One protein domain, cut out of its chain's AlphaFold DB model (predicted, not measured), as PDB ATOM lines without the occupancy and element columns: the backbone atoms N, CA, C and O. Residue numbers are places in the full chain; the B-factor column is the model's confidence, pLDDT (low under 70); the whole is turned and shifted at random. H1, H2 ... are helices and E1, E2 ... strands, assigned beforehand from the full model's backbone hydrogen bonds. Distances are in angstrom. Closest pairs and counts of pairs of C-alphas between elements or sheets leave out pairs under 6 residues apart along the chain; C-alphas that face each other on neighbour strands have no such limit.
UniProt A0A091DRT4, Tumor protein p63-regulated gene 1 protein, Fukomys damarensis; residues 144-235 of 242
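AT A GLANCE: This is residues 144 to 235 of the 242 residues of the protein "Tumor protein p63-regulated gene 1 protein" of Fukomys damarensis (UniProt A0A091DRT4). A twisted sheet of four antiparallel strands, in the order E1 - E2 - E3 - E4, curls round one helix, H1, while residues 226 to 232 stick out. The 92 printed residues are of mixed class, with H1 E1 E2 E3 E4 along the chain. The whole is only just compact, close to loose, with a radius of gyration of the C-alphas of 14.2 A, and flat, spanning 39 by 38 by 19 A.

IN THESE COORDINATES: E1 is residues 175 to 184, E2 190 to 198 (24.7 A), E3 201 to 208 and E4 213 to 221. H1, residues 155 to 171, measures 23.9 A from C-alpha 155 at (-39.120, 30.758, 33.665). C-alpha 221 is at (-15.581, 35.619, 46.339).

HOW THE PARTS SIT: The strands form a meander, each the antiparallel neighbour of the one before. N 179 and O 195 are 2.8 A apart, N 194 and O 205 2.9 A, and N 204 and O 218 2.9 A, within hydrogen-bond range. E1 bends by 61 degrees at residue 180, E4 by 57 degrees at 216. H1 is on the sheet, in two layers, helix on one face; its closest C-alphas to E4 are Ala 159 and Ser 213, 7.4 A. In H1 every O i to N i+4 pair is within hydrogen-bond range.

THE WHOLE: The C-alphas of Thr 144 and Ser 223, the farthest apart, are 40.3 A apart. The printed part has no cut, and its four links are tight. Residues 144 to 147 and 235 are under pLDDT 70.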
ATOM      1  N   THR A 144     -52.892  28.190  43.115       57.69
ATOM      2  CA  THR A 144     -52.024  29.055  43.940       57.69
ATOM      3  C   THR A 144     -50.553  28.989  43.527       57.69
ATOM      4  O   THR A 144     -49.787  29.880  43.855       57.69
ATOM      5  N   ALA A 145     -50.118  27.949  42.810       58.56
ATOM      6  CA  ALA A 145     -48.763  27.931  42.257       58.56
ATOM      7  C   ALA A 145     -48.654  28.914  41.081       58.56
ATOM      8  O   ALA A 145     -47.733  29.718  41.042       58.56
ATOM      9  N   ARG A 146     -49.663  28.935  40.196       61.44
ATOM     10  CA  ARG A 146     -49.705  29.777  38.986       61.44
ATOM     11  C   ARG A 146     -49.709  31.289  39.247       61.44
ATOM     12  O   ARG A 146     -49.565  32.053  38.296       61.44
ATOM     13  N   THR A 147     -49.868  31.729  40.495       66.50
ATOM     14  CA  THR A 147     -49.787  33.149  40.864       66.50
ATOM     15  C   THR A 147     -48.354  33.679  40.891       66.50
ATOM     16  O   THR A 147     -48.165  34.889  40.858       66.50
ATOM     17  N   TYR A 148     -47.342  32.807  40.930       76.69
ATOM     18  CA  TYR A 148     -45.938  33.217  40.967       76.69
ATOM     19  C   TYR A 148     -45.301  33.114  39.582       76.69
ATOM     20  O   TYR A 148     -45.298  32.039  38.976       76.69
ATOM     21  N   PHE A 149     -44.700  34.205  39.101       83.75
ATOM     22  CA  PHE A 149     -44.031  34.252  37.793       83.75
ATOM     23  C   PHE A 149     -42.942  33.190  37.644       83.75
ATOM     24  O   PHE A 149     -42.810  32.594  36.581       83.75
ATOM     25  N   VAL A 150     -42.234  32.890  38.730       81.56
ATOM     26  CA  VAL A 150     -41.161  31.894  38.751       81.56
ATOM     27  C   VAL A 150     -41.634  30.452  38.535       81.56
ATOM     28  O   VAL A 150     -40.863  29.599  38.118       81.56
ATOM     29  N   THR A 151     -42.911  30.163  38.791       81.81
ATOM     30  CA  THR A 151     -43.488  28.824  38.569       81.81
ATOM     31  C   THR A 151     -43.998  28.628  37.146       81.81
ATOM     32  O   THR A 151     -44.477  27.543  36.804       81.81
ATOM     33  N   ARG A 152     -43.945  29.678  36.314       85.44
ATOM     34  CA  ARG A 152     -44.327  29.563  34.911       85.44
ATOM     35  C   ARG A 152     -43.375  28.579  34.225       85.44
ATOM     36  O   ARG A 152     -42.168  28.665  34.451       85.44
ATOM     37  N   PRO A 153     -43.891  27.662  33.389       84.31
ATOM     38  CA  PRO A 153     -43.042  26.735  32.651       84.31
ATOM     39  C   PRO A 153     -41.964  27.491  31.869       84.31
ATOM     40  O   PRO A 153     -42.290  28.442  31.159       84.31
ATOM     41  N   GLY A 154     -40.699  27.095  32.013       86.44
ATOM     42  CA  GLY A 154     -39.574  27.725  31.321       86.44
ATOM     43  C   GLY A 154     -38.953  28.924  32.046       86.44
ATOM     44  O   GLY A 154     -37.850  29.322  31.695       86.44
ATOM     45  N   ALA A 155     -39.609  29.518  33.050       87.50
ATOM     46  CA  ALA A 155     -39.120  30.758  33.665       87.50
ATOM     47  C   ALA A 155     -37.793  30.570  34.421       87.50
ATOM     48  O   ALA A 155     -36.917  31.433  34.359       87.50
ATOM     49  N   ILE A 156     -37.638  29.443  35.124       88.56
ATOM     50  CA  ILE A 156     -36.393  29.095  35.823       88.56
ATOM     51  C   ILE A 156     -35.307  28.703  34.825       88.56
ATOM     52  O   ILE A 156     -34.154  29.088  34.999       88.56
ATOM     53  N   GLU A 157     -35.667  27.957  33.785       90.88
ATOM     54  CA  GLU A 157     -34.747  27.489  32.754       90.88
ATOM     55  C   GLU A 157     -34.147  28.668  31.981       90.88
ATOM     56  O   GLU A 157     -32.928  28.736  31.836       90.88
ATOM     57  N   THR A 158     -34.980  29.634  31.578       92.31
ATOM     58  CA  THR A 158     -34.526  30.885  30.958       92.31
ATOM     59  C   THR A 158     -33.593  31.649  31.892       92.31
ATOM     60  O   THR A 158     -32.485  31.997  31.498       92.31
ATOM     61  N   ALA A 159     -33.984  31.831  33.158       92.06
ATOM     62  CA  ALA A 159     -33.152  32.545  34.125       92.06
ATOM     63  C   ALA A 159     -31.793  31.863  34.363       92.06
ATOM     64  O   ALA A 159     -30.785  32.535  34.582       92.06
ATOM     65  N   MET A 160     -31.758  30.527  34.335       91.56
ATOM     66  CA  MET A 160     -30.523  29.759  34.458       91.56
ATOM     67  C   MET A 160     -29.614  29.963  33.245       91.56
ATOM     68  O   MET A 160     -28.412  30.152  33.431       91.56
ATOM     69  N   GLU A 161     -30.164  29.934  32.031       93.38
ATOM     70  CA  GLU A 161     -29.379  30.095  30.805       93.38
ATOM     71  C   GLU A 161     -28.829  31.518  30.664       93.38
ATOM     72  O   GLU A 161     -27.629  31.686  30.446       93.38
ATOM     73  N   ASP A 162     -29.657  32.536  30.914       93.25
ATOM     74  CA  ASP A 162     -29.244  33.942  30.876       93.25
ATOM     75  C   ASP A 162     -28.072  34.198  31.827       93.25
ATOM     76  O   ASP A 162     -27.067  34.830  31.486       93.25
ATOM     77  N   LEU A 163     -28.170  33.654  33.041       91.50
ATOM     78  CA  LEU A 163     -27.158  33.859  34.064       91.50
ATOM     79  C   LEU A 163     -25.898  33.032  33.815       91.50
ATOM     80  O   LEU A 163     -24.793  33.475  34.132       91.50
ATOM     81  N   LYS A 164     -26.040  31.857  33.201       91.50
ATOM     82  CA  LYS A 164     -24.910  31.048  32.750       91.50
ATOM     83  C   LYS A 164     -24.131  31.745  31.639       91.50
ATOM     84  O   LYS A 164     -22.906  31.786  31.743       91.50
ATOM     85  N   SER A 165     -24.807  32.332  30.647       90.62
ATOM     86  CA  SER A 165     -24.151  33.138  29.605       90.62
ATOM     87  C   SER A 165     -23.392  34.304  30.235       90.62
ATOM     88  O   SER A 165     -22.185  34.441  30.042       90.62
ATOM     89  N   HIS A 166     -24.058  35.062  31.111       89.94
ATOM     90  CA  HIS A 166     -23.459  36.225  31.764       89.94
ATOM     91  C   HIS A 166     -22.225  35.872  32.618       89.94
ATOM     92  O   HIS A 166     -21.218  36.586  32.608       89.94
ATOM     93  N   ILE A 167     -22.268  34.766  33.372       88.69
ATOM     94  CA  ILE A 167     -21.143  34.313  34.206       88.69
ATOM     95  C   ILE A 167     -19.989  33.790  33.344       88.69
ATOM     96  O   ILE A 167     -18.831  34.114  33.633       88.69
ATOM     97  N   ALA A 168     -20.287  33.028  32.289       87.88
ATOM     98  CA  ALA A 168     -19.281  32.522  31.360       87.88
ATOM     99  C   ALA A 168     -18.544  33.670  30.653       87.88
ATOM    100  O   ALA A 168     -17.317  33.654  30.593       87.88
ATOM    101  N   GLU A 169     -19.271  34.697  30.209       87.69
ATOM    102  CA  GLU A 169     -18.704  35.896  29.580       87.69
ATOM    103  C   GLU A 169     -17.856  36.727  30.551       87.69
ATOM    104  O   GLU A 169     -16.775  37.194  30.195       87.69
ATOM    105  N   THR A 170     -18.321  36.904  31.791       85.50
ATOM    106  CA  THR A 170     -17.667  37.811  32.750       85.50
ATOM    107  C   THR A 170     -16.473  37.171  33.461       85.50
ATOM    108  O   THR A 170     -15.496  37.849  33.772       85.50
ATOM    109  N   SER A 171     -16.563  35.881  33.789       81.62
ATOM    110  CA  SER A 171     -15.623  35.215  34.706       81.62
ATOM    111  C   SER A 171     -15.064  33.893  34.186       81.62
ATOM    112  O   SER A 171     -14.047  33.427  34.696       81.62
ATOM    113  N   GLY A 172     -15.707  33.285  33.183       85.81
ATOM    114  CA  GLY A 172     -15.341  31.957  32.684       85.81
ATOM    115  C   GLY A 172     -15.508  30.835  33.715       85.81
ATOM    116  O   GLY A 172     -14.932  29.762  33.548       85.81
ATOM    117  N   GLU A 173     -16.243  31.075  34.803       87.25
ATOM    118  CA  GLU A 173     -16.438  30.100  35.873       87.25
ATOM    119  C   GLU A 173     -17.596  29.146  35.569       87.25
ATOM    120  O   GLU A 173     -18.584  29.513  34.927       87.25
ATOM    121  N   THR A 174     -17.500  27.913  36.074       87.38
ATOM    122  CA  THR A 174     -18.584  26.936  35.940       87.38
ATOM    123  C   THR A 174     -19.537  27.043  37.123       87.38
ATOM    124  O   THR A 174     -19.118  27.093  38.281       87.38
ATOM    125  N   ILE A 175     -20.840  27.059  36.841       88.38
ATOM    126  CA  ILE A 175     -21.881  27.028  37.870       88.38
ATOM    127  C   ILE A 175     -21.947  25.614  38.461       88.38
ATOM    128  O   ILE A 175     -22.252  24.653  37.759       88.38
ATOM    129  N   GLN A 176     -21.692  25.507  39.765       89.38
ATOM    130  CA  GLN A 176     -21.775  24.273  40.552       89.38
ATOM    131  C   GLN A 176     -23.172  24.062  41.143       89.38
ATOM    132  O   GLN A 176     -23.594  22.933  41.385       89.38
ATOM    133  N   GLY A 177     -23.916  25.144  41.375       85.38
ATOM    134  CA  GLY A 177     -25.298  25.039  41.818       85.38
ATOM    135  C   GLY A 177     -26.095  26.319  41.635       85.38
ATOM    136  O   GLY A 177     -25.532  27.406  41.507       85.38
ATOM    137  N   PHE A 178     -27.414  26.148  41.613       89.06
ATOM    138  CA  PHE A 178     -28.407  27.173  41.324       89.06
ATOM    139  C   PHE A 178     -29.601  26.990  42.260       89.06
ATOM    140  O   PHE A 178     -30.134  25.884  42.377       89.06
ATOM    141  N   TRP A 179     -30.032  28.064  42.916       88.31
ATOM    142  CA  TRP A 179     -31.141  28.039  43.864       88.31
ATOM    143  C   TRP A 179     -31.980  29.316  43.785       88.31
ATOM    144  O   TRP A 179     -31.439  30.408  43.639       88.31
ATOM    145  N   LEU A 180     -33.298  29.185  43.950       86.19
ATOM    146  CA  LEU A 180     -34.220  30.309  44.124       86.19
ATOM    147  C   LEU A 180     -34.578  30.480  45.598       86.19
ATOM    148  O   LEU A 180     -35.110  29.568  46.229       86.19
ATOM    149  N   LEU A 181     -34.301  31.661  46.127       84.06
ATOM    150  CA  LEU A 181     -34.228  31.935  47.547       84.06
ATOM    151  C   LEU A 181     -35.023  33.173  47.936       84.06
ATOM    152  O   LEU A 181     -35.230  34.067  47.121       84.06
ATOM    153  N   THR A 182     -35.387  33.261  49.210       81.81
ATOM    154  CA  THR A 182     -35.959  34.474  49.793       81.81
ATOM    155  C   THR A 182     -34.898  35.160  50.635       81.81
ATOM    156  O   THR A 182     -34.556  34.680  51.702       81.81
ATOM    157  N   GLU A 183     -34.375  36.287  50.174       82.69
ATOM    158  CA  GLU A 183     -33.548  37.188  50.974       82.69
ATOM    159  C   GLU A 183     -34.428  37.916  51.999       82.69
ATOM    160  O   GLU A 183     -35.472  38.452  51.628       82.69
ATOM    161  N   ILE A 184     -34.006  37.952  53.267       82.06
ATOM    162  CA  ILE A 184     -34.672  38.733  54.316       82.06
ATOM    163  C   ILE A 184     -33.740  39.875  54.699       82.06
ATOM    164  O   ILE A 184     -32.636  39.639  55.193       82.06
ATOM    165  N   ASP A 185     -34.170  41.112  54.465       79.38
ATOM    166  CA  ASP A 185     -33.368  42.281  54.822       79.38
ATOM    167  C   ASP A 185     -33.496  42.675  56.307       79.38
ATOM    168  O   ASP A 185     -34.248  42.089  57.087       79.38
ATOM    169  N   HIS A 186     -32.745  43.705  56.708       70.69
ATOM    170  CA  HIS A 186     -32.724  44.226  58.080       70.69
ATOM    171  C   HIS A 186     -34.079  44.785  58.562       70.69
ATOM    172  O   HIS A 186     -34.255  44.999  59.757       70.69
ATOM    173  N   TRP A 187     -35.034  45.003  57.653       78.81
ATOM    174  CA  TRP A 187     -36.396  45.462  57.936       78.81
ATOM    175  C   TRP A 187     -37.421  44.323  57.847       78.81
ATOM    176  O   TRP A 187     -38.623  44.577  57.850       78.81
ATOM    177  N   ASN A 188     -36.957  43.071  57.784       74.19
ATOM    178  CA  ASN A 188     -37.786  41.889  57.562       74.19
ATOM    179  C   ASN A 188     -38.562  41.926  56.232       74.19
ATOM    180  O   ASN A 188     -39.609  41.293  56.108       74.19
ATOM    181  N   ASN A 189     -38.069  42.650  55.223       77.75
ATOM    182  CA  ASN A 189     -38.648  42.534  53.892       77.75
ATOM    183  C   ASN A 189     -38.107  41.284  53.216       77.75
ATOM    184  O   ASN A 189     -36.894  41.103  53.079       77.75
ATOM    185  N   GLU A 190     -39.034  40.470  52.741       82.00
ATOM    186  CA  GLU A 190     -38.759  39.278  51.960       82.00
ATOM    187  C   GLU A 190     -38.616  39.651  50.483       82.00
ATOM    188  O   GLU A 190     -39.444  40.373  49.920       82.00
ATOM    189  N   LYS A 191     -37.545  39.184  49.837       82.00
ATOM    190  CA  LYS A 191     -37.286  39.438  48.416       82.00
ATOM    191  C   LYS A 191     -36.801  38.171  47.733       82.00
ATOM    192  O   LYS A 191     -35.882  37.518  48.214       82.00
ATOM    193  N   GLU A 192     -37.357  37.853  46.572       85.62
ATOM    194  CA  GLU A 192     -36.886  36.721  45.771       85.62
ATOM    195  C   GLU A 192     -35.500  37.013  45.170       85.62
ATOM    196  O   GLU A 192     -35.233  38.111  44.661       85.62
ATOM    197  N   ARG A 193     -34.598  36.032  45.258       87.50
ATOM    198  CA  ARG A 193     -33.232  36.071  44.731       87.50
ATOM    199  C   ARG A 193     -32.845  34.740  44.127       87.50
ATOM    200  O   ARG A 193     -33.076  33.694  44.721       87.50
ATOM    201  N   ILE A 194     -32.170  34.787  42.990       90.69
ATOM    202  CA  ILE A 194     -31.454  33.629  42.467       90.69
ATOM    203  C   ILE A 194     -30.057  33.639  43.075       90.69
ATOM    204  O   ILE A 194     -29.398  34.677  43.112       90.69
ATOM    205  N   VAL A 195     -29.594  32.490  43.543       90.50
ATOM    206  CA  VAL A 195     -28.234  32.317  44.037       90.50
ATOM    207  C   VAL A 195     -27.538  31.204  43.310       90.50
ATOM    208  O   VAL A 195     -28.100  30.132  43.098       90.50
ATOM    209  N   LEU A 196     -26.288  31.474  42.963       90.12
ATOM    210  CA  LEU A 196     -25.438  30.555  42.240       90.12
ATOM    211  C   LEU A 196     -24.109  30.457  42.942       90.12
ATOM    212  O   LEU A 196     -23.549  31.456  43.387       90.12
ATOM    213  N   VAL A 197     -23.598  29.243  43.012       89.00
ATOM    214  CA  VAL A 197     -22.246  28.982  43.484       89.00
ATOM    215  C   VAL A 197     -21.452  28.502  42.287       89.00
ATOM    216  O   VAL A 197     -21.871  27.567  41.607       89.00
ATOM    217  N   THR A 198     -20.324  29.147  42.030       90.19
ATOM    218  CA  THR A 198     -19.303  28.693  41.087       90.19
ATOM    219  C   THR A 198     -18.093  28.158  41.847       90.19
ATOM    220  O   THR A 198     -18.109  28.040  43.073       90.19
ATOM    221  N   ASP A 199     -17.018  27.850  41.127       89.81
ATOM    222  CA  ASP A 199     -15.770  27.351  41.707       89.81
ATOM    223  C   ASP A 199     -15.136  28.311  42.726       89.81
ATOM    224  O   ASP A 199     -14.474  27.872  43.668       89.81
ATOM    225  N   LYS A 200     -15.302  29.626  42.539       88.56
ATOM    226  CA  LYS A 200     -14.628  30.647  43.362       88.56
ATOM    227  C   LYS A 200     -15.546  31.759  43.836       88.56
ATOM    228  O   LYS A 200     -15.140  32.515  44.722       88.56
ATOM    229  N   THR A 201     -16.759  31.857  43.301       87.38
ATOM    230  CA  THR A 201     -17.640  32.999  43.527       87.38
ATOM    231  C   THR A 201     -19.054  32.533  43.869       87.38
ATOM    232  O   THR A 201     -19.609  31.600  43.299       87.38
ATOM    233  N   LEU A 202     -19.663  33.201  44.836       90.62
ATOM    234  CA  LEU A 202     -21.083  33.141  45.113       90.62
ATOM    235  C   LEU A 202     -21.751  34.360  44.475       90.62
ATOM    236  O   LEU A 202     -21.376  35.502  44.748       90.62
ATOM    237  N   PHE A 203     -22.769  34.110  43.668       90.25
ATOM    238  CA  PHE A 203     -23.570  35.121  43.005       90.25
ATOM    239  C   PHE A 203     -24.936  35.231  43.669       90.25
ATOM    240  O   PHE A 203     -25.579  34.219  43.945       90.25
ATOM    241  N   ILE A 204     -25.389  36.462  43.893       90.31
ATOM    242  CA  ILE A 204     -26.745  36.775  44.347       90.31
ATOM    243  C   ILE A 204     -27.374  37.692  43.305       90.31
ATOM    244  O   ILE A 204     -26.884  38.792  43.061       90.31
ATOM    245  N   CYS A 205     -28.448  37.230  42.680       91.94
ATOM    246  CA  CYS A 205     -29.100  37.885  41.561       91.94
ATOM    247  C   CYS A 205     -30.533  38.288  41.918       91.94
ATOM    248  O   CYS A 205     -31.335  37.470  42.378       91.94
ATOM    249  N   LYS A 206     -30.871  39.555  41.673       93.38
ATOM    250  CA  LYS A 206     -32.257  40.005  41.549       93.38
ATOM    251  C   LYS A 206     -32.676  39.784  40.100       93.38
ATOM    252  O   LYS A 206     -32.259  40.531  39.214       93.38
ATOM    253  N   TYR A 207     -33.513  38.781  39.892       93.31
ATOM    254  CA  TYR A 207     -34.035  38.434  38.580       93.31
ATOM    255  C   TYR A 207     -35.500  38.845  38.468       93.31
ATOM    256  O   TYR A 207     -36.291  38.586  39.376       93.31
ATOM    257  N   ASP A 208     -35.854  39.500  37.369       91.56
ATOM    258  CA  ASP A 208     -37.234  39.835  37.052       91.56
ATOM    259  C   ASP A 208     -37.840  38.706  36.212       91.56
ATOM    260  O   ASP A 208     -37.543  38.571  35.028       91.56
ATOM    261  N   PHE A 209     -38.688  37.877  36.826       88.62
ATOM    262  CA  PHE A 209     -39.365  36.771  36.139       88.62
ATOM    263  C   PHE A 209     -40.536  37.216  35.252       88.62
ATOM    264  O   PHE A 209     -41.038  36.412  34.467       88.62
ATOM    265  N   LEU A 210     -40.994  38.465  35.369       89.06
ATOM    266  CA  LEU A 210     -41.989  39.022  34.459       89.06
ATOM    267  C   LEU A 210     -41.313  39.498  33.170       89.06
ATOM    268  O   LEU A 210     -41.811  39.213  32.084       89.06
ATOM    269  N   MET A 211     -40.178  40.189  33.297       91.00
ATOM    270  CA  MET A 211     -39.405  40.707  32.163       91.00
ATOM    271  C   MET A 211     -38.356  39.733  31.617       91.00
ATOM    272  O   MET A 211     -37.788  40.013  30.568       91.00
ATOM    273  N   LEU A 212     -38.097  38.622  32.314       90.12
ATOM    274  CA  LEU A 212     -37.031  37.660  32.009       90.12
ATOM    275  C   LEU A 212     -35.670  38.354  31.868       90.12
ATOM    276  O   LEU A 212     -35.024  38.289  30.830       90.12
ATOM    277  N   SER A 213     -35.271  39.097  32.903       92.12
ATOM    278  CA  SER A 213     -34.000  39.824  32.872       92.12
ATOM    279  C   SER A 213     -33.301  39.882  34.225       92.12
ATOM    280  O   SER A 213     -33.919  39.959  35.292       92.12
ATOM    281  N   CYS A 214     -31.969  39.872  34.177       91.69
ATOM    282  CA  CYS A 214     -31.118  40.096  35.337       91.69
ATOM    283  C   CYS A 214     -31.066  41.598  35.661       91.69
ATOM    284  O   CYS A 214     -30.447  42.375  34.940       91.69
ATOM    285  N   VAL A 215     -31.695  42.008  36.765       92.50
ATOM    286  CA  VAL A 215     -31.756  43.420  37.188       92.50
ATOM    287  C   VAL A 215     -30.515  43.818  37.979       92.50
ATOM    288  O   VAL A 215     -30.021  44.937  37.861       92.50
ATOM    289  N   GLN A 216     -30.026  42.920  38.831       91.94
ATOM    290  CA  GLN A 216     -28.858  43.179  39.665       91.94
ATOM    291  C   GLN A 216     -28.127  41.878  39.957       91.94
ATOM    292  O   GLN A 216     -28.754  40.918  40.397       91.94
ATOM    293  N   LEU A 217     -26.805  41.885  39.798       91.50
ATOM    294  CA  LEU A 217     -25.948  40.745  40.095       91.50
ATOM    295  C   LEU A 217     -24.844  41.149  41.076       91.50
ATOM    296  O   LEU A 217     -24.035  42.033  40.803       91.50
ATOM    297  N   GLN A 218     -24.813  40.507  42.239       89.81
ATOM    298  CA  GLN A 218     -23.797  40.715  43.264       89.81
ATOM    299  C   GLN A 218     -22.841  39.526  43.307       89.81
ATOM    300  O   GLN A 218     -23.276  38.384  43.407       89.81
ATOM    301  N   HIS A 219     -21.536  39.807  43.285       89.81
ATOM    302  CA  HIS A 219     -20.483  38.795  43.275       89.81
ATOM    303  C   HIS A 219     -19.758  38.795  44.626       89.81
ATOM    304  O   HIS A 219     -19.332  39.848  45.124       89.81
ATOM    305  N   ILE A 220     -19.621  37.621  45.236       85.94
ATOM    306  CA  ILE A 220     -18.950  37.401  46.519       85.94
ATOM    307  C   ILE A 220     -17.911  36.306  46.328       85.94
ATOM    308  O   ILE A 220     -18.269  35.146  46.178       85.94
ATOM    309  N   LEU A 221     -16.622  36.646  46.357       87.56
ATOM    310  CA  LEU A 221     -15.581  35.619  46.339       87.56
ATOM    311  C   LEU A 221     -15.764  34.682  47.537       87.56
ATOM    312  O   LEU A 221     -15.912  35.143  48.671       87.56
ATOM    313  N   LEU A 222     -15.705  33.377  47.297       83.56
ATOM    314  CA  LEU A 222     -15.810  32.356  48.338       83.56
ATOM    315  C   LEU A 222     -14.677  32.489  49.364       83.56
ATOM    316  O   LEU A 222     -14.884  32.203  50.537       83.56
ATOM    317  N   SER A 223     -13.517  33.023  48.965       85.19
ATOM    318  CA  SER A 223     -12.419  33.357  49.883       85.19
ATOM    319  C   SER A 223     -12.770  34.453  50.897       85.19
ATOM    320  O   SER A 223     -12.183  34.498  51.975       85.19
ATOM    321  N   ALA A 224     -13.732  35.327  50.578       81.69
ATOM    322  CA  ALA A 224     -14.234  36.350  51.493       81.69
ATOM    323  C   ALA A 224     -15.329  35.814  52.433       81.69
ATOM    324  O   ALA A 224     -15.716  36.494  53.385       81.69
ATOM    325  N   VAL A 225     -15.839  34.602  52.188       81.62
ATOM    326  CA  VAL A 225     -16.833  33.956  53.045       81.62
ATOM    327  C   VAL A 225     -16.114  33.226  54.172       81.62
ATOM    328  O   VAL A 225     -15.624  32.113  54.015       81.62
ATOM    329  N   HIS A 226     -16.063  33.854  55.344       75.12
ATOM    330  CA  HIS A 226     -15.410  33.258  56.510       75.12
ATOM    331  C   HIS A 226     -16.269  32.183  57.190       75.12
ATOM    332  O   HIS A 226     -15.755  31.206  57.733       75.12
ATOM    333  N   ARG A 227     -17.593  32.379  57.209       73.06
ATOM    334  CA  ARG A 227     -18.516  31.530  57.961       73.06
ATOM    335  C   ARG A 227     -19.902  31.554  57.347       73.06
ATOM    336  O   ARG A 227     -20.376  32.586  56.883       73.06
ATOM    337  N   ILE A 228     -20.563  30.413  57.425       78.88
ATOM    338  CA  ILE A 228     -21.950  30.225  57.019       78.88
ATOM    339  C   ILE A 228     -22.765  29.937  58.287       78.88
ATOM    340  O   ILE A 228     -22.210  29.426  59.255       78.88
ATOM    341  N   CYS A 229     -24.044  30.316  58.323       72.25
ATOM    342  CA  CYS A 229     -24.921  30.243  59.500       72.25
ATOM    343  C   CYS A 229     -26.245  29.493  59.180       72.25
ATOM    344  O   CYS A 229     -26.903  29.881  58.230       72.25
ATOM    345  N   LEU A 230     -26.647  28.424  59.891       74.75
ATOM    346  CA  LEU A 230     -27.953  27.726  59.780       74.75
ATOM    347  C   LEU A 230     -28.468  27.647  61.214       74.75
ATOM    348  O   LEU A 230     -27.796  27.182  62.140       74.75
ATOM    349  N   GLY A 231     -29.680  28.126  61.400       74.12
ATOM    350  CA  GLY A 231     -30.319  28.229  62.693       74.12
ATOM    351  C   GLY A 231     -31.739  28.723  62.511       74.12
ATOM    352  O   GLY A 231     -32.185  28.997  61.396       74.12
ATOM    353  N   LYS A 232     -32.466  28.830  63.620       74.94
ATOM    354  CA  LYS A 232     -33.762  29.500  63.591       74.94
ATOM    355  C   LYS A 232     -33.526  30.983  63.345       74.94
ATOM    356  O   LYS A 232     -32.657  31.577  63.981       74.94
ATOM    357  N   PHE A 233     -34.318  31.558  62.450       70.94
ATOM    358  CA  PHE A 233     -34.391  33.001  62.313       70.94
ATOM    359  C   PHE A 233     -35.046  33.559  63.580       70.94
ATOM    360  O   PHE A 233     -36.191  33.227  63.891       70.94
ATOM    361  N   VAL A 234     -34.277  34.309  64.366       70.50
ATOM    362  CA  VAL A 234     -34.713  34.882  65.640       70.50
ATOM    363  C   VAL A 234     -34.282  36.336  65.652       70.50
ATOM    364  O   VAL A 234     -33.115  36.635  65.408       70.50
ATOM    365  N   PHE A 235     -35.225  37.229  65.934       66.75
ATOM    366  CA  PHE A 235     -34.913  38.635  66.136       66.75
ATOM    367  C   PHE A 235     -34.175  38.832  67.463       66.75
ATOM    368  O   PHE A 235     -34.479  38.132  68.438       66.75
TER     369      PHE A 235